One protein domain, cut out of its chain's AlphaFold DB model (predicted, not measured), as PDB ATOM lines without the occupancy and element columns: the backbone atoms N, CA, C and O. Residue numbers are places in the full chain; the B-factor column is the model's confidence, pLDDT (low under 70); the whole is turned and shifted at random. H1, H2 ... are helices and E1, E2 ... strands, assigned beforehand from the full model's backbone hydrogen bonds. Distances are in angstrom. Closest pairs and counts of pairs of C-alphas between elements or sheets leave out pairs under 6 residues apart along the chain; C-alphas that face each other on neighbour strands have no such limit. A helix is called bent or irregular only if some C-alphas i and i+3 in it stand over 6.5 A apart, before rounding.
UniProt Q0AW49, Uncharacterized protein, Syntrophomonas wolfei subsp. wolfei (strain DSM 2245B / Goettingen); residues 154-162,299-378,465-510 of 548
ATOM      1  N   ASP A 154     170.797 177.890 235.362       97.00
ATOM      2  CA  ASP A 154     171.501 179.131 235.699       97.00
ATOM      3  C   ASP A 154     172.955 178.871 236.111       97.00
ATOM      4  O   ASP A 154     173.868 179.545 235.636       97.00
ATOM      5  N   GLU A 155     173.181 177.830 236.910       97.44
ATOM      6  CA  GLU A 155     174.515 177.379 237.295       97.44
ATOM      7  C   GLU A 155     174.921 176.106 236.547       97.44
ATOM      8  O   GLU A 155     174.305 175.040 236.711       97.44
ATOM      9  N   LEU A 156     176.010 176.194 235.783       97.88
ATOM     10  CA  LEU A 156     176.587 175.086 235.030       97.88
ATOM     11  C   LEU A 156     178.049 174.841 235.409       97.88
ATOM     12  O   LEU A 156     178.761 175.713 235.896       97.88
ATOM     13  N   ARG A 157     178.545 173.644 235.112       97.06
ATOM     14  CA  ARG A 157     179.965 173.295 235.217       97.06
ATOM     15  C   ARG A 157     180.452 172.602 233.958       97.06
ATOM     16  O   ARG A 157     179.686 171.879 233.322       97.06
ATOM     17  N   ILE A 158     181.722 172.798 233.620       96.38
ATOM     18  CA  ILE A 158     182.333 172.265 232.400       96.38
ATOM     19  C   ILE A 158     183.651 171.552 232.700       96.38
ATOM     20  O   ILE A 158     184.463 172.010 233.508       96.38
ATOM     21  N   ASP A 159     183.857 170.408 232.051       95.81
ATOM     22  CA  ASP A 159     185.100 169.639 232.130       95.81
ATOM     23  C   ASP A 159     185.283 168.785 230.875       95.81
ATOM     24  O   ASP A 159     184.312 168.353 230.241       95.81
ATOM     25  N   SER A 160     186.540 168.520 230.526       93.62
ATOM     26  CA  SER A 160     186.903 167.708 229.371       93.62
ATOM     27  C   SER A 160     187.563 166.403 229.787       93.62
ATOM     28  O   SER A 160     188.222 166.278 230.821       93.62
ATOM     29  N   THR A 161     187.394 165.375 228.962       93.19
ATOM     30  CA  THR A 161     188.003 164.076 229.193       93.19
ATOM     31  C   THR A 161     188.463 163.424 227.900       93.19
ATOM     32  O   THR A 161     187.794 163.459 226.872       93.19
ATOM     33  N   LEU A 162     189.621 162.770 227.957       93.06
ATOM     34  CA  LEU A 162     190.178 162.065 226.806       93.06
ATOM     35  C   LEU A 162     189.406 160.771 226.527       93.06
ATOM     36  O   LEU A 162     189.163 159.978 227.449       93.06
ATOM     37  N   SER A 299     196.433 159.110 222.221       91.44
ATOM     38  CA  SER A 299     196.033 159.306 220.824       91.44
ATOM     39  C   SER A 299     194.518 159.147 220.719       91.44
ATOM     40  O   SER A 299     193.976 158.138 221.180       91.44
ATOM     41  N   GLY A 300     193.827 160.123 220.131       94.25
ATOM     42  CA  GLY A 300     192.370 160.102 220.022       94.25
ATOM     43  C   GLY A 300     191.743 161.487 220.091       94.25
ATOM     44  O   GLY A 300     192.223 162.427 219.463       94.25
ATOM     45  N   TYR A 301     190.669 161.594 220.867       95.56
ATOM     46  CA  TYR A 301     189.827 162.787 220.942       95.56
ATOM     47  C   TYR A 301     189.652 163.244 222.391       95.56
ATOM     48  O   TYR A 301     189.994 162.532 223.341       95.56
ATOM     49  N   THR A 302     189.104 164.439 222.560       95.44
ATOM     50  CA  THR A 302     188.604 164.951 223.832       95.44
ATOM     51  C   THR A 302     187.092 165.127 223.734       95.44
ATOM     52  O   THR A 302     186.591 165.626 222.729       95.44
ATOM     53  N   ALA A 303     186.363 164.676 224.751       96.31
ATOM     54  CA  ALA A 303     184.946 164.962 224.926       96.31
ATOM     55  C   ALA A 303     184.799 166.002 226.034       96.31
ATOM     56  O   ALA A 303     185.343 165.805 227.120       96.31
ATOM     57  N   THR A 304     184.086 167.090 225.766       97.31
ATOM     58  CA  THR A 304     183.756 168.106 226.774       97.31
ATOM     59  C   THR A 304     182.274 168.032 227.071       97.31
ATOM     60  O   THR A 304     181.478 167.916 226.140       97.31
ATOM     61  N   PHE A 305     181.925 168.084 228.352       97.88
ATOM     62  CA  PHE A 305     180.544 168.068 228.817       97.88
ATOM     63  C   PHE A 305     180.275 169.306 229.660       97.88
ATOM     64  O   PHE A 305     181.106 169.676 230.492       97.88
ATOM     65  N   THR A 306     179.099 169.892 229.470       98.06
ATOM     66  CA  THR A 306     178.561 170.944 230.331       98.06
ATOM     67  C   THR A 306     177.357 170.377 231.065       98.06
ATOM     68  O   THR A 306     176.444 169.838 230.443       98.06
ATOM     69  N   GLU A 307     177.359 170.469 232.386       98.06
ATOM     70  CA  GLU A 307     176.370 169.847 233.264       98.06
ATOM     71  C   GLU A 307     175.749 170.893 234.189       98.06
ATOM     72  O   GLU A 307     176.431 171.826 234.611       98.06
ATOM     73  N   THR A 308     174.475 170.731 234.537       97.69
ATOM     74  CA  THR A 308     173.841 171.552 235.576       97.69
ATOM     75  C   THR A 308     174.529 171.345 236.932       97.69
ATOM     76  O   THR A 308     174.994 170.246 237.252       97.69
ATOM     77  N   CYS A 309     174.604 172.384 237.764       96.00
ATOM     78  CA  CYS A 309     175.139 172.259 239.126       96.00
ATOM     79  C   CYS A 309     174.437 173.114 240.187       96.00
ATOM     80  O   CYS A 309     174.954 173.251 241.306       96.00
ATOM     81  N   ASN A 310     173.245 173.630 239.876       95.00
ATOM     82  CA  ASN A 310     172.414 174.313 240.860       95.00
ATOM     83  C   ASN A 310     172.087 173.361 242.028       95.00
ATOM     84  O   ASN A 310     171.744 172.192 241.826       95.00
ATOM     85  N   SER A 311     172.226 173.846 243.265       90.69
ATOM     86  CA  SER A 311     172.009 173.052 244.482       90.69
ATOM     87  C   SER A 311     170.551 172.690 244.758       90.69
ATOM     88  O   SER A 311     170.310 171.781 245.549       90.69
ATOM     89  N   GLU A 312     169.596 173.389 244.142       92.31
ATOM     90  CA  GLU A 312     168.167 173.068 244.235       92.31
ATOM     91  C   GLU A 312     167.769 171.890 243.336       92.31
ATOM     92  O   GLU A 312     166.710 171.298 243.530       92.31
ATOM     93  N   ASN A 313     168.618 171.518 242.376       93.69
ATOM     94  CA  ASN A 313     168.353 170.388 241.500       93.69
ATOM     95  C   ASN A 313     168.562 169.058 242.243       93.69
ATOM     96  O   ASN A 313     169.664 168.739 242.700       93.69
ATOM     97  N   ASP A 314     167.518 168.230 242.268       90.56
ATOM     98  CA  ASP A 314     167.532 166.874 242.831       90.56
ATOM     99  C   ASP A 314     168.522 165.928 242.122       90.56
ATOM    100  O   ASP A 314     169.113 165.025 242.725       90.56
ATOM    101  N   VAL A 315     168.708 166.137 240.817       94.31
ATOM    102  CA  VAL A 315     169.681 165.447 239.967       94.31
ATOM    103  C   VAL A 315     170.314 166.442 239.007       94.31
ATOM    104  O   VAL A 315     169.700 167.436 238.642       94.31
ATOM    105  N   GLN A 316     171.534 166.151 238.568       95.50
ATOM    106  CA  GLN A 316     172.212 166.943 237.545       95.50
ATOM    107  C   GLN A 316     172.214 166.192 236.216       95.50
ATOM    108  O   GLN A 316     172.301 164.956 236.218       95.50
ATOM    109  N   ILE A 317     172.102 166.932 235.113       97.19
ATOM    110  CA  ILE A 317     172.134 166.391 233.751       97.19
ATOM    111  C   ILE A 317     173.073 167.201 232.861       97.19
ATOM    112  O   ILE A 317     173.350 168.374 233.117       97.19
ATOM    113  N   ILE A 318     173.543 166.568 231.792       98.25
ATOM    114  CA  ILE A 318     174.377 167.209 230.779       98.25
ATOM    115  C   ILE A 318     173.483 168.017 229.842       98.25
ATOM    116  O   ILE A 318     172.532 167.477 229.278       98.25
ATOM    117  N   VAL A 319     173.809 169.291 229.660       98.00
ATOM    118  CA  VAL A 319     173.083 170.236 228.799       98.00
ATOM    119  C   VAL A 319     173.820 170.548 227.502       98.00
ATOM    120  O   VAL A 319     173.184 170.930 226.529       98.00
ATOM    121  N   ASP A 320     175.131 170.309 227.454       98.06
ATOM    122  CA  ASP A 320     175.923 170.409 226.228       98.06
ATOM    123  C   ASP A 320     177.007 169.330 226.170       98.06
ATOM    124  O   ASP A 320     177.552 168.917 227.200       98.06
ATOM    125  N   TYR A 321     177.351 168.894 224.959       97.56
ATOM    126  CA  TYR A 321     178.519 168.056 224.729       97.56
ATOM    127  C   TYR A 321     179.189 168.365 223.392       97.56
ATOM    128  O   TYR A 321     178.544 168.697 222.401       97.56
ATOM    129  N   THR A 322     180.502 168.161 223.332       96.94
ATOM    130  CA  THR A 322     181.249 168.207 222.072       96.94
ATOM    131  C   THR A 322     182.399 167.210 222.067       96.94
ATOM    132  O   THR A 322     182.914 166.829 223.121       96.94
ATOM    133  N   VAL A 323     182.800 166.771 220.874       96.50
ATOM    134  CA  VAL A 323     183.934 165.869 220.660       96.50
ATOM    135  C   VAL A 323     184.865 166.493 219.638       96.50
ATOM    136  O   VAL A 323     184.484 166.709 218.490       96.50
ATOM    137  N   GLU A 324     186.104 166.732 220.046       96.12
ATOM    138  CA  GLU A 324     187.122 167.408 219.245       96.12
ATOM    139  C   GLU A 324     188.444 166.625 219.246       96.12
ATOM    140  O   GLU A 324     188.672 165.799 220.137       96.12
ATOM    141  N   PRO A 325     189.335 166.838 218.259       95.19
ATOM    142  CA  PRO A 325     190.713 166.360 218.326       95.19
ATOM    143  C   PRO A 325     191.356 166.735 219.667       95.19
ATOM    144  O   PRO A 325     191.144 167.826 220.194       95.19
ATOM    145  N   ASN A 326     192.118 165.818 220.265       93.06
ATOM    146  CA  ASN A 326     192.562 165.973 221.654       93.06
ATOM    147  C   ASN A 326     193.607 167.084 221.871       93.06
ATOM    148  O   ASN A 326     193.869 167.457 223.016       93.06
ATOM    149  N   ASN A 327     194.190 167.598 220.796       91.75
ATOM    150  CA  ASN A 327     195.126 168.711 220.781       91.75
ATOM    151  C   ASN A 327     194.443 170.083 220.677       91.75
ATOM    152  O   ASN A 327     195.113 171.084 220.930       91.75
ATOM    153  N   LYS A 328     193.139 170.139 220.368       93.44
ATOM    154  CA  LYS A 328     192.351 171.371 220.480       93.44
ATOM    155  C   LYS A 328     192.285 171.786 221.949       93.44
ATOM    156  O   LYS A 328     192.047 170.948 222.827       93.44
ATOM    157  N   SER A 329     192.562 173.058 222.233       90.94
ATOM    158  CA  SER A 329     192.655 173.533 223.613       90.94
ATOM    159  C   SER A 329     191.277 173.621 224.278       90.94
ATOM    160  O   SER A 329     190.270 173.892 223.626       90.94
ATOM    161  N   ASP A 330     191.231 173.413 225.598       92.06
ATOM    162  CA  ASP A 330     189.982 173.483 226.371       92.06
ATOM    163  C   ASP A 330     189.365 174.906 226.307       92.06
ATOM    164  O   ASP A 330     188.147 175.066 226.247       92.06
ATOM    165  N   VAL A 331     190.218 175.937 226.191       92.62
ATOM    166  CA  VAL A 331     189.854 177.348 225.955       92.62
ATOM    167  C   VAL A 331     189.124 177.536 224.620       92.62
ATOM    168  O   VAL A 331     188.073 178.171 224.588       92.62
ATOM    169  N   GLU A 332     189.661 176.990 223.523       94.38
ATOM    170  CA  GLU A 332     189.034 177.081 222.193       94.38
ATOM    171  C   GLU A 332     187.692 176.356 222.158       94.38
ATOM    172  O   GLU A 332     186.709 176.907 221.671       94.38
ATOM    173  N   ILE A 333     187.628 175.143 222.719       94.75
ATOM    174  CA  ILE A 333     186.386 174.365 222.771       94.75
ATOM    175  C   ILE A 333     185.298 175.146 223.509       94.75
ATOM    176  O   ILE A 333     184.176 175.252 223.020       94.75
ATOM    177  N   PHE A 334     185.622 175.708 224.674       95.12
ATOM    178  CA  PHE A 334     184.640 176.451 225.453       95.12
ATOM    179  C   PHE A 334     184.214 177.750 224.766       95.12
ATOM    180  O   PHE A 334     183.027 178.068 224.753       95.12
ATOM    181  N   GLN A 335     185.148 178.463 224.127       94.75
ATOM    182  CA  GLN A 335     184.819 179.646 223.336       94.75
ATOM    183  C   GLN A 335     183.833 179.317 222.203       94.75
ATOM    184  O   GLN A 335     182.873 180.065 222.010       94.75
ATOM    185  N   ASP A 336     184.041 178.214 221.481       94.38
ATOM    186  CA  ASP A 336     183.186 177.798 220.360       94.38
ATOM    187  C   ASP A 336     181.783 177.370 220.815       94.38
ATOM    188  O   ASP A 336     180.810 177.588 220.099       94.38
ATOM    189  N   ARG A 337     181.660 176.770 222.007       94.81
ATOM    190  CA  ARG A 337     180.375 176.272 222.532       94.81
ATOM    191  C   ARG A 337     179.577 177.295 223.332       94.81
ATOM    192  O   ARG A 337     178.407 177.054 223.594       94.81
ATOM    193  N   MET A 338     180.175 178.422 223.713       95.06
ATOM    194  CA  MET A 338     179.555 179.393 224.622       95.06
ATOM    195  C   MET A 338     178.199 179.921 224.133       95.06
ATOM    196  O   MET A 338     177.275 180.007 224.936       95.06
ATOM    197  N   ASP A 339     178.073 180.217 222.836       93.81
ATOM    198  CA  ASP A 339     176.815 180.714 222.258       93.81
ATOM    199  C   ASP A 339     175.730 179.634 222.345       93.81
ATOM    200  O   ASP A 339     174.646 179.877 222.852       93.81
ATOM    201  N   ILE A 340     176.073 178.393 221.986       93.56
ATOM    202  CA  ILE A 340     175.149 177.250 222.006       93.56
ATOM    203  C   ILE A 340     174.709 176.914 223.434       93.56
ATOM    204  O   ILE A 340     173.546 176.589 223.667       93.56
ATOM    205  N   ILE A 341     175.624 177.000 224.405       95.56
ATOM    206  CA  ILE A 341     175.295 176.824 225.823       95.56
ATOM    207  C   ILE A 341     174.308 177.910 226.258       95.56
ATOM    208  O   ILE A 341     173.316 177.586 226.908       95.56
ATOM    209  N   LYS A 342     174.547 179.174 225.888       94.56
ATOM    210  CA  LYS A 342     173.661 180.283 226.247       94.56
ATOM    211  C   LYS A 342     172.298 180.195 225.559       94.56
ATOM    212  O   LYS A 342     171.295 180.457 226.204       94.56
ATOM    213  N   ASP A 343     172.238 179.788 224.298       92.69
ATOM    214  CA  ASP A 343     170.976 179.680 223.558       92.69
ATOM    215  C   ASP A 343     170.090 178.544 224.095       92.69
ATOM    216  O   ASP A 343     168.861 178.632 224.082       92.69
ATOM    217  N   ASN A 344     170.710 177.476 224.604       92.06
ATOM    218  CA  ASN A 344     170.002 176.307 225.122       92.06
ATOM    219  C   ASN A 344     169.718 176.346 226.632       92.06
ATOM    220  O   ASN A 344     169.029 175.457 227.141       92.06
ATOM    221  N   THR A 345     170.258 177.320 227.370       94.88
ATOM    222  CA  THR A 345     170.159 177.374 228.838       94.88
ATOM    223  C   THR A 345     170.018 178.799 229.359       94.88
ATOM    224  O   THR A 345     170.300 179.763 228.664       94.88
ATOM    225  N   ASN A 346     169.651 178.958 230.630       94.00
ATOM    226  CA  ASN A 346     169.625 180.272 231.276       94.00
ATOM    227  C   ASN A 346     170.935 180.577 232.018       94.00
ATOM    228  O   ASN A 346     170.903 181.273 233.029       94.00
ATOM    229  N   ALA A 347     172.068 180.046 231.542       95.50
ATOM    230  CA  ALA A 347     173.346 180.126 232.240       95.50
ATOM    231  C   ALA A 347     173.708 181.570 232.612       95.50
ATOM    232  O   ALA A 347     173.839 182.434 231.736       95.50
ATOM    233  N   SER A 348     173.883 181.804 233.909       95.62
ATOM    234  CA  SER A 348     174.486 183.001 234.492       95.62
ATOM    235  C   SER A 348     175.883 182.702 235.018       95.62
ATOM    236  O   SER A 348     176.746 183.567 234.942       95.62
ATOM    237  N   ASP A 349     176.135 181.471 235.470       96.56
ATOM    238  CA  ASP A 349     177.363 181.082 236.156       96.56
ATOM    239  C   ASP A 349     177.923 179.782 235.572       96.56
ATOM    240  O   ASP A 349     177.225 178.769 235.486       96.56
ATOM    241  N   ILE A 350     179.204 179.789 235.185       96.81
ATOM    242  CA  ILE A 350     179.902 178.586 234.709       96.81
ATOM    243  C   ILE A 350     181.163 178.325 235.530       96.81
ATOM    244  O   ILE A 350     182.103 179.122 235.522       96.81
ATOM    245  N   TYR A 351     181.210 177.159 236.176       95.94
ATOM    246  CA  TYR A 351     182.353 176.671 236.947       95.94
ATOM    247  C   TYR A 351     183.291 175.815 236.086       95.94
ATOM    248  O   TYR A 351     182.877 174.803 235.513       95.94
ATOM    249  N   ALA A 352     184.573 176.182 236.029       93.94
ATOM    250  CA  ALA A 352     185.576 175.529 235.188       93.94
ATOM    251  C   ALA A 352     186.946 175.383 235.879       93.94
ATOM    252  O   ALA A 352     187.286 176.092 236.827       93.94
ATOM    253  N   ASP A 353     187.772 174.463 235.373       89.75
ATOM    254  CA  ASP A 353     189.205 174.394 235.704       89.75
ATOM    255  C   ASP A 353     189.962 175.613 235.126       89.75
ATOM    256  O   ASP A 353     189.556 176.206 234.125       89.75
ATOM    257  N   GLY A 354     191.115 175.960 235.698       84.94
ATOM    258  CA  GLY A 354     192.043 176.957 235.165       84.94
ATOM    259  C   GLY A 354     192.566 176.657 233.758       84.94
ATOM    260  O   GLY A 354     193.038 177.572 233.077       84.94
ATOM    261  N   GLY A 355     192.447 175.413 233.279       85.62
ATOM    262  CA  GLY A 355     192.666 175.050 231.874       85.62
ATOM    263  C   GLY A 355     191.736 175.757 230.878       85.62
ATOM    264  O   GLY A 355     192.091 175.866 229.707       85.62
ATOM    265  N   TYR A 356     190.594 176.279 231.339       88.06
ATOM    266  CA  TYR A 356     189.618 177.027 230.537       88.06
ATOM    267  C   TYR A 356     189.817 178.548 230.593       88.06
ATOM    268  O   TYR A 356     189.082 179.301 229.947       88.06
ATOM    269  N   TYR A 357     190.792 179.028 231.367       88.81
ATOM    270  CA  TYR A 357     191.064 180.453 231.485       88.81
ATOM    271  C   TYR A 357     191.646 181.019 230.180       88.81
ATOM    272  O   TYR A 357     192.684 180.573 229.688       88.81
ATOM    273  N   GLY A 358     191.016 182.068 229.649       87.12
ATOM    274  CA  GLY A 358     191.501 182.778 228.471       87.12
ATOM    275  C   GLY A 358     190.896 184.172 228.340       87.12
ATOM    276  O   GLY A 358     189.708 184.367 228.574       87.12
ATOM    277  N   GLU A 359     191.701 185.153 227.914       85.94
ATOM    278  CA  GLU A 359     191.240 186.540 227.704       85.94
ATOM    279  C   GLU A 359     190.059 186.601 226.723       85.94
ATOM    280  O   GLU A 359     189.088 187.312 226.965       85.94
ATOM    281  N   ASN A 360     190.128 185.840 225.625       88.12
ATOM    282  CA  ASN A 360     189.064 185.803 224.623       88.12
ATOM    283  C   ASN A 360     187.773 185.192 225.182       88.12
ATOM    284  O   ASN A 360     186.698 185.707 224.892       88.12
ATOM    285  N   VAL A 361     187.886 184.160 226.025       90.50
ATOM    286  CA  VAL A 361     186.747 183.521 226.699       90.50
ATOM    287  C   VAL A 361     186.062 184.514 227.634       90.50
ATOM    288  O   VAL A 361     184.854 184.685 227.549       90.50
ATOM    289  N   ILE A 362     186.828 185.237 228.457       89.38
ATOM    290  CA  ILE A 362     186.286 186.247 229.380       89.38
ATOM    291  C   ILE A 362     185.617 187.391 228.614       89.38
ATOM    292  O   ILE A 362     184.519 187.818 228.957       89.38
ATOM    293  N   ASN A 363     186.257 187.891 227.553       89.56
ATOM    294  CA  ASN A 363     185.665 188.948 226.733       89.56
ATOM    295  C   ASN A 363     184.368 188.483 226.051       89.56
ATOM    296  O   ASN A 363     183.434 189.274 225.955       89.56
ATOM    297  N   LYS A 364     184.306 187.225 225.586       91.94
ATOM    298  CA  LYS A 364     183.097 186.647 224.987       91.94
ATOM    299  C   LYS A 364     181.993 186.466 226.029       91.94
ATOM    300  O   LYS A 364     180.864 186.874 225.779       91.94
ATOM    301  N   ALA A 365     182.330 185.969 227.216       91.81
ATOM    302  CA  ALA A 365     181.381 185.798 228.312       91.81
ATOM    303  C   ALA A 365     180.762 187.131 228.772       91.81
ATOM    304  O   ALA A 365     179.577 187.185 229.078       91.81
ATOM    305  N   ASN A 366     181.529 188.225 228.720       90.06
ATOM    306  CA  ASN A 366     181.061 189.579 229.040       90.06
ATOM    307  C   ASN A 366     180.421 190.323 227.852       90.06
ATOM    308  O   ASN A 366     180.081 191.502 227.971       90.06
ATOM    309  N   SER A 367     180.326 189.698 226.677       90.06
ATOM    310  CA  SER A 367     179.758 190.348 225.495       90.06
ATOM    311  C   SER A 367     178.232 190.436 225.588       90.06
ATOM    312  O   SER A 367     177.583 189.593 226.212       90.06
ATOM    313  N   LYS A 368     177.660 191.474 224.961       83.31
ATOM    314  CA  LYS A 368     176.207 191.688 224.933       83.31
ATOM    315  C   LYS A 368     175.515 190.460 224.339       83.31
ATOM    316  O   LYS A 368     175.835 190.077 223.217       83.31
ATOM    317  N   GLY A 369     174.560 189.896 225.076       81.69
ATOM    318  CA  GLY A 369     173.815 188.694 224.688       81.69
ATOM    319  C   GLY A 369     174.305 187.398 225.345       81.69
ATOM    320  O   GLY A 369     173.522 186.459 225.432       81.69
ATOM    321  N   ILE A 370     175.538 187.355 225.868       88.62
ATOM    322  CA  ILE A 370     176.053 186.191 226.607       88.62
ATOM    323  C   ILE A 370     175.930 186.414 228.113       88.62
ATOM    324  O   ILE A 370     175.192 185.682 228.765       88.62
ATOM    325  N   GLU A 371     176.598 187.438 228.648       91.06
ATOM    326  CA  GLU A 371     176.528 187.839 230.066       91.06
ATOM    327  C   GLU A 371     176.601 186.639 231.035       91.06
ATOM    328  O   GLU A 371     175.650 186.333 231.753       91.06
ATOM    329  N   ILE A 372     177.734 185.925 231.005       93.94
ATOM    330  CA  ILE A 372     178.022 184.767 231.867       93.94
ATOM    331  C   ILE A 372     179.192 185.095 232.797       93.94
ATOM    332  O   ILE A 372     180.276 185.474 232.347       93.94
ATOM    333  N   GLN A 373     179.010 184.870 234.093       92.75
ATOM    334  CA  GLN A 373     180.070 184.894 235.087       92.75
ATOM    335  C   GLN A 373     180.859 183.578 235.065       92.75
ATOM    336  O   GLN A 373     180.310 182.481 235.177       92.75
ATOM    337  N   LEU A 374     182.180 183.685 234.911       93.44
ATOM    338  CA  LEU A 374     183.080 182.532 234.872       93.44
ATOM    339  C   LEU A 374     183.783 182.357 236.215       93.44
ATOM    340  O   LEU A 374     184.485 183.256 236.683       93.44
ATOM    341  N   HIS A 375     183.646 181.166 236.785       92.50
ATOM    342  CA  HIS A 375     184.211 180.790 238.073       92.50
ATOM    343  C   HIS A 375     185.298 179.745 237.876       92.50
ATOM    344  O   HIS A 375     185.029 178.601 237.509       92.50
ATOM    345  N   TYR A 376     186.546 180.128 238.124       91.50
ATOM    346  CA  TYR A 376     187.686 179.232 237.952       91.50
ATOM    347  C   TYR A 376     188.140 178.636 239.290       91.50
ATOM    348  O   TYR A 376     188.080 179.294 240.330       91.50
ATOM    349  N   THR A 377     188.615 177.387 239.276       85.56
ATOM    350  CA  THR A 377     189.225 176.747 240.463       85.56
ATOM    351  C   THR A 377     190.711 177.043 240.621       85.56
ATOM    352  O   THR A 377     191.256 176.966 241.722       85.56
ATOM    353  N   ASP A 378     191.372 177.328 239.503       82.25
ATOM    354  CA  ASP A 378     192.784 177.682 239.413       82.25
ATOM    355  C   ASP A 378     192.990 178.604 238.199       82.25
ATOM    356  O   ASP A 378     192.055 178.852 237.438       82.25
ATOM    357  N   ARG A 465     192.685 186.295 239.505       82.88
ATOM    358  CA  ARG A 465     193.568 185.790 240.578       82.88
ATOM    359  C   ARG A 465     193.107 186.173 241.968       82.88
ATOM    360  O   ARG A 465     193.252 185.358 242.867       82.88
ATOM    361  N   GLU A 466     192.600 187.385 242.148       81.88
ATOM    362  CA  GLU A 466     192.044 187.807 243.430       81.88
ATOM    363  C   GLU A 466     190.888 186.882 243.831       81.88
ATOM    364  O   GLU A 466     190.932 186.285 244.903       81.88
ATOM    365  N   THR A 467     189.950 186.629 242.910       80.81
ATOM    366  CA  THR A 467     188.821 185.715 243.160       80.81
ATOM    367  C   THR A 467     189.248 184.264 243.409       80.81
ATOM    368  O   THR A 467     188.698 183.598 244.276       80.81
ATOM    369  N   VAL A 468     190.258 183.763 242.686       83.31
ATOM    370  CA  VAL A 468     190.759 182.381 242.820       83.31
ATOM    371  C   VAL A 468     191.607 182.197 244.084       83.31
ATOM    372  O   VAL A 468     191.692 181.086 244.608       83.31
ATOM    373  N   ASN A 469     192.262 183.253 244.568       83.62
ATOM    374  CA  ASN A 469     193.079 183.205 245.780       83.62
ATOM    375  C   ASN A 469     192.266 183.435 247.057       83.62
ATOM    376  O   ASN A 469     192.756 183.080 248.129       83.62
ATOM    377  N   ASP A 470     191.050 183.978 246.959       85.81
ATOM    378  CA  ASP A 470     190.118 184.022 248.083       85.81
ATOM    379  C   ASP A 470     189.782 182.581 248.529       85.81
ATOM    380  O   ASP A 470     189.216 181.804 247.749       85.81
ATOM    381  N   PRO A 471     190.119 182.183 249.774       83.81
ATOM    382  CA  PRO A 471     189.915 180.815 250.238       83.81
ATOM    383  C   PRO A 471     188.454 180.350 250.205       83.81
ATOM    384  O   PRO A 471     188.204 179.165 249.968       83.81
ATOM    385  N   HIS A 472     187.494 181.251 250.440       83.62
ATOM    386  CA  HIS A 472     186.072 180.913 250.465       83.62
ATOM    387  C   HIS A 472     185.543 180.668 249.054       83.62
ATOM    388  O   HIS A 472     184.962 179.608 248.802       83.62
ATOM    389  N   ILE A 473     185.825 181.588 248.128       85.88
ATOM    390  CA  ILE A 473     185.422 181.472 246.718       85.88
ATOM    391  C   ILE A 473     186.087 180.248 246.084       85.88
ATOM    392  O   ILE A 473     185.434 179.437 245.426       85.88
ATOM    393  N   LYS A 474     187.382 180.045 246.346       86.12
ATOM    394  CA  LYS A 474     188.116 178.882 245.846       86.12
ATOM    395  C   LYS A 474     187.493 177.569 246.309       86.12
ATOM    396  O   LYS A 474     187.332 176.649 245.506       86.12
ATOM    397  N   HIS A 475     187.158 177.461 247.595       86.31
ATOM    398  CA  HIS A 475     186.555 176.248 248.139       86.31
ATOM    399  C   HIS A 475     185.204 175.942 247.482       86.31
ATOM    400  O   HIS A 475     184.944 174.794 247.114       86.31
ATOM    401  N   GLU A 476     184.370 176.964 247.296       88.44
ATOM    402  CA  GLU A 476     183.081 176.833 246.623       88.44
ATOM    403  C   GLU A 476     183.236 176.401 245.161       88.44
ATOM    404  O   GLU A 476     182.657 175.385 244.764       88.44
ATOM    405  N   ASN A 477     184.091 177.083 244.393       90.38
ATOM    406  CA  ASN A 477     184.347 176.763 242.989       90.38
ATOM    407  C   ASN A 477     184.855 175.327 242.824       90.38
ATOM    408  O   ASN A 477     184.378 174.586 241.960       90.38
ATOM    409  N   ILE A 478     185.792 174.897 243.680       88.75
ATOM    410  CA  ILE A 478     186.305 173.521 243.683       88.75
ATOM    411  C   ILE A 478     185.174 172.533 243.966       88.75
ATOM    412  O   ILE A 478     185.052 171.530 243.264       88.75
ATOM    413  N   SER A 479     184.334 172.810 244.966       89.19
ATOM    414  CA  SER A 479     183.225 171.930 245.334       89.19
ATOM    415  C   SER A 479     182.202 171.783 244.203       89.19
ATOM    416  O   SER A 479     181.814 170.658 243.873       89.19
ATOM    417  N   LYS A 480     181.808 172.895 243.570       91.44
ATOM    418  CA  LYS A 480     180.855 172.920 242.449       91.44
ATOM    419  C   LYS A 480     181.395 172.167 241.233       91.44
ATOM    420  O   LYS A 480     180.688 171.319 240.675       91.44
ATOM    421  N   ARG A 481     182.665 172.401 240.879       92.88
ATOM    422  CA  ARG A 481     183.349 171.730 239.765       92.88
ATOM    423  C   ARG A 481     183.516 170.231 240.008       92.88
ATOM    424  O   ARG A 481     183.191 169.445 239.128       92.88
ATOM    425  N   ALA A 482     183.989 169.814 241.186       90.19
ATOM    426  CA  ALA A 482     184.466 168.448 241.445       90.19
ATOM    427  C   ALA A 482     183.464 167.337 241.087       90.19
ATOM    428  O   ALA A 482     183.863 166.260 240.653       90.19
ATOM    429  N   ALA A 483     182.158 167.572 241.224       89.88
ATOM    430  CA  ALA A 483     181.178 166.524 240.956       89.88
ATOM    431  C   ALA A 483     181.033 166.148 239.461       89.88
ATOM    432  O   ALA A 483     180.582 165.034 239.189       89.88
ATOM    433  N   ILE A 484     181.509 166.967 238.506       93.25
ATOM    434  CA  ILE A 484     181.565 166.571 237.082       93.25
ATOM    435  C   ILE A 484     182.561 165.427 236.830       93.25
ATOM    436  O   ILE A 484     182.405 164.659 235.882       93.25
ATOM    437  N   GLU A 485     183.552 165.234 237.710       91.69
ATOM    438  CA  GLU A 485     184.460 164.084 237.636       91.69
ATOM    439  C   GLU A 485     183.691 162.766 237.797       91.69
ATOM    440  O   GLU A 485     184.021 161.764 237.157       91.69
ATOM    441  N   GLY A 486     182.624 162.778 238.605       92.06
ATOM    442  CA  GLY A 486     181.694 161.661 238.746       92.06
ATOM    443  C   GLY A 486     180.957 161.362 237.441       92.06
ATOM    444  O   GLY A 486     180.868 160.201 237.040       92.06
ATOM    445  N   THR A 487     180.508 162.400 236.738       94.38
ATOM    446  CA  THR A 487     179.842 162.301 235.430       94.38
ATOM    447  C   THR A 487     180.796 161.770 234.360       94.38
ATOM    448  O   THR A 487     180.494 160.779 233.690       94.38
ATOM    449  N   ASN A 488     182.015 162.312 234.296       94.56
ATOM    450  CA  ASN A 488     183.097 161.807 233.449       94.56
ATOM    451  C   ASN A 488     183.421 160.334 233.740       94.56
ATOM    452  O   ASN A 488     183.568 159.526 232.817       94.56
ATOM    453  N   SER A 489     183.506 159.961 235.018       92.75
ATOM    454  CA  SER A 489     183.747 158.583 235.447       92.75
ATOM    455  C   SER A 489     182.604 157.648 235.043       92.75
ATOM    456  O   SER A 489     182.858 156.566 234.511       92.75
ATOM    457  N   ALA A 490     181.347 158.071 235.200       92.38
ATOM    458  CA  ALA A 490     180.178 157.284 234.819       92.38
ATOM    459  C   ALA A 490     180.135 157.021 233.304       92.38
ATOM    460  O   ALA A 490     179.971 155.874 232.879       92.38
ATOM    461  N   ILE A 491     180.357 158.055 232.487       93.75
ATOM    462  CA  ILE A 491     180.356 157.930 231.023       93.75
ATOM    463  C   ILE A 491     181.529 157.055 230.550       93.75
ATOM    464  O   ILE A 491     181.367 156.181 229.692       93.75
ATOM    465  N   LYS A 492     182.723 157.221 231.133       91.69
ATOM    466  CA  LYS A 492     183.913 156.453 230.730       91.69
ATOM    467  C   LYS A 492     183.921 155.019 231.227       91.69
ATOM    468  O   LYS A 492     184.287 154.132 230.456       91.69
ATOM    469  N   GLY A 493     183.599 154.823 232.501       84.44
ATOM    470  CA  GLY A 493     183.695 153.550 233.205       84.44
ATOM    471  C   GLY A 493     182.461 152.683 233.014       84.44
ATOM    472  O   GLY A 493     182.588 151.542 232.591       84.44
ATOM    473  N   CYS A 494     181.270 153.223 233.283       82.94
ATOM    474  CA  CYS A 494     180.028 152.444 233.265       82.94
ATOM    475  C   CYS A 494     179.367 152.371 231.885       82.94
ATOM    476  O   CYS A 494     178.605 151.447 231.636       82.94
ATOM    477  N   GLN A 495     179.616 153.347 231.007       87.69
ATOM    478  CA  GLN A 495     179.049 153.377 229.653       87.69
ATOM    479  C   GLN A 495     180.108 153.170 228.566       87.69
ATOM    480  O   GLN A 495     179.823 153.398 227.396       87.69
ATOM    481  N   GLY A 496     181.340 152.778 228.907       89.44
ATOM    482  CA  GLY A 496     182.347 152.374 227.922       89.44
ATOM    483  C   GLY A 496     182.902 153.496 227.029       89.44
ATOM    484  O   GLY A 496     183.400 153.215 225.940       89.44
ATOM    485  N   ALA A 497     182.842 154.774 227.433       93.06
ATOM    486  CA  ALA A 497     183.412 155.866 226.628       93.06
ATOM    487  C   ALA A 497     184.946 155.967 226.689       93.06
ATOM    488  O   ALA A 497     185.545 156.666 225.874       93.06
ATOM    489  N   LYS A 498     185.611 155.274 227.632       90.88
ATOM    490  CA  LYS A 498     187.082 155.292 227.736       90.88
ATOM    491  C   LYS A 498     187.745 154.817 226.438       90.88
ATOM    492  O   LYS A 498     188.723 155.415 225.999       90.88
ATOM    493  N   ARG A 499     187.210 153.747 225.845       92.06
ATOM    494  CA  ARG A 499     187.659 153.193 224.569       92.06
ATOM    495  C   ARG A 499     186.447 152.832 223.723       92.06
ATOM    496  O   ARG A 499     185.793 151.824 223.971       92.06
ATOM    497  N   LEU A 500     186.166 153.658 222.727       94.75
ATOM    498  CA  LEU A 500     185.043 153.459 221.825       94.75
ATOM    499  C   LEU A 500     185.302 152.279 220.883       94.75
ATOM    500  O   LEU A 500     186.444 151.962 220.550       94.75
ATOM    501  N   ARG A 501     184.220 151.642 220.420       93.00
ATOM    502  CA  ARG A 501     184.259 150.501 219.480       93.00
ATOM    503  C   ARG A 501     184.389 150.950 218.010       93.00
ATOM    504  O   ARG A 501     184.543 150.118 217.119       93.00
ATOM    505  N   VAL A 502     184.384 152.261 217.759       94.81
ATOM    506  CA  VAL A 502     184.400 152.899 216.429       94.81
ATOM    507  C   VAL A 502     185.651 153.750 216.195       94.81
ATOM    508  O   VAL A 502     186.402 154.031 217.124       94.81
ATOM    509  N   ARG A 503     185.875 154.142 214.938       94.56
ATOM    510  CA  ARG A 503     186.970 155.013 214.476       94.56
ATOM    511  C   ARG A 503     186.407 156.214 213.718       94.56
ATOM    512  O   ARG A 503     185.341 156.085 213.108       94.56
ATOM    513  N   GLY A 504     187.148 157.314 213.701       94.44
ATOM    514  CA  GLY A 504     186.809 158.565 213.025       94.44
ATOM    515  C   GLY A 504     185.976 159.496 213.901       94.44
ATOM    516  O   GLY A 504     185.126 159.029 214.673       94.44
ATOM    517  N   LYS A 505     186.192 160.810 213.749       95.00
ATOM    518  CA  LYS A 505     185.584 161.844 214.605       95.00
ATOM    519  C   LYS A 505     184.060 161.724 214.625       95.00
ATOM    520  O   LYS A 505     183.479 161.551 215.688       95.00
ATOM    521  N   ILE A 506     183.428 161.671 213.448       95.88
ATOM    522  CA  ILE A 506     181.960 161.604 213.291       95.88
ATOM    523  C   ILE A 506     181.353 160.436 214.079       95.88
ATOM    524  O   ILE A 506     180.412 160.620 214.847       95.88
ATOM    525  N   LYS A 507     181.895 159.220 213.924       96.38
ATOM    526  CA  LYS A 507     181.360 158.039 214.620       96.38
ATOM    527  C   LYS A 507     181.559 158.146 216.130       96.38
ATOM    528  O   LYS A 507     180.686 157.717 216.882       96.38
ATOM    529  N   CYS A 508     182.684 158.712 216.569       96.50
ATOM    530  CA  CYS A 508     182.937 158.954 217.986       96.50
ATOM    531  C   CYS A 508     181.942 159.969 218.561       96.50
ATOM    532  O   CYS A 508     181.350 159.695 219.602       96.50
ATOM    533  N   THR A 509     181.687 161.076 217.857       96.56
ATOM    534  CA  THR A 509     180.690 162.087 218.239       96.56
ATOM    535  C   THR A 509     179.294 161.484 218.386       96.56
ATOM    536  O   THR A 509     178.636 161.724 219.396       96.56
ATOM    537  N   LEU A 510     178.860 160.647 217.435       95.62
ATOM    538  CA  LEU A 510     177.559 159.968 217.500       95.62
ATOM    539  C   LEU A 510     177.448 159.055 218.733       95.62
ATOM    540  O   LEU A 510     176.466 159.134 219.468       95.62
TER     541      LEU A 510
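This is residues 154 to 162, 299 to 378 and 465 to 510 of the 548 residues of an uncharacterized protein of Syntrophomonas wolfei subsp. wolfei (strain DSM 2245B / Goettingen) (UniProt Q0AW49). A twisted sheet of five strands is sandwiched between helices: H1 covers one face, and H4 and H5, one after the other and nearly in line, cross the opposite face. H2 lies beside H1, the short H3 sits by the first part of H4, and H6 packs on the edge strand E3. The printed part has 135 residues, with six named helices and five named strands in the order E1 E2 E3 H1 E4 H2 E5 H3 H4 H5 H6. The mixed sheet runs E3 E2 E1 E4 E5, antiparallel from E3 to E1 and parallel from E1 to E5, and the class is mixed, helices and strands. The whole is compact, with a radius of gyration of the C-alphas of 14.9 A and spans of 44 by 30 by 26 A.

E1, residues 155 to 162, begins with C-alpha 155 at (174.515, 177.379, 237.295) and is 24.3 A long from first to last C-alpha. After a cut comes E2, residues 299 to 308, the longest strand at 29.3 A, and then E3, residues 318 to 325, 20.6 A. H1, residues 330 to 344, is 20.2 A long and begins with C-alpha 330 at (189.982, 173.483, 226.371); it is irregular, with C-alphas 336 and 339 7.3 A apart. E4 is residues 349 to 352, H2 residues 359 to 365 and E5 residues 373 to 376. After a second cut come H3, residues 465 to 469, H4, residues 471 to 482 and 16.1 A long, and H5, residues 484 to 494 and 14.7 A long. H6, residues 505 to 510, ends with C-alpha 510 at (177.559, 159.968, 217.500).

E1 and E2 are antiparallel at 166 degrees, with N 161 and O 303 2.8 A apart, within hydrogen-bond range. E2 and E3 form an antiparallel hairpin, with N 304 and O 322 at 2.9 A. E1 and E4 are parallel at 25 degrees, with N 156 and O 349 at 2.9 A. E4 and E5 are parallel at 23 degrees, with N 350 and O 373 at 2.9 A. E3, H1 and E4 make a split strand-helix-strand unit, two strands running the same way with E2 and E1 between them, and E4, H2 and E5 make one whose strands are neighbours; both crossovers are right-handed. The sheet and its helices make three layers, helices on both faces of a sheet: H1 is on one face at a height over the sheet of 8.7 A, H4 and H5 on the opposite face at 8.8 A and 9.1 A. The closest C-alphas of H1 and E3 are those of Ile 341 and Asp 320, 6.5 A apart. H4 runs across the strands, at 82 degrees to E5 on the local plane. H5 runs slantwise to the strands, at 51 degrees to E2 on the local plane. H4 and H5 meet only through their link. H6 lies over E3, and C-alphas 509 and 323, their closest, are 5.5 A apart. H2 touches H1 at a shallow tilt of 8 degrees, the same way, closest at the C-alphas of Val 361 and Gln 335, 5.5 A apart; it only grazes the sheet. H3 and H4 only just touch, only at the corner, with 3 pairs of C-alphas within 8 A, the closest being Val 468 and Lys 474 at 5.3 A. In H2, H3, H4, H5 and H6 every O i to N i+4 pair is within hydrogen-bond range; in H1 9 of 11 are.

The two C-alphas farthest apart are those of Glu 466 and Arg 501, 45.0 A. Residues 163 to 298 are not printed, and C-alphas 162 and 299 are 8.8 A apart across that cut; residues 379 to 464 are not printed either, and C-alphas 378 and 465 are 8.2 A apart. Of the links that are printed whole, none is long. The mean pLDDT of the printed part is 92.2, and no printed residue is under 70.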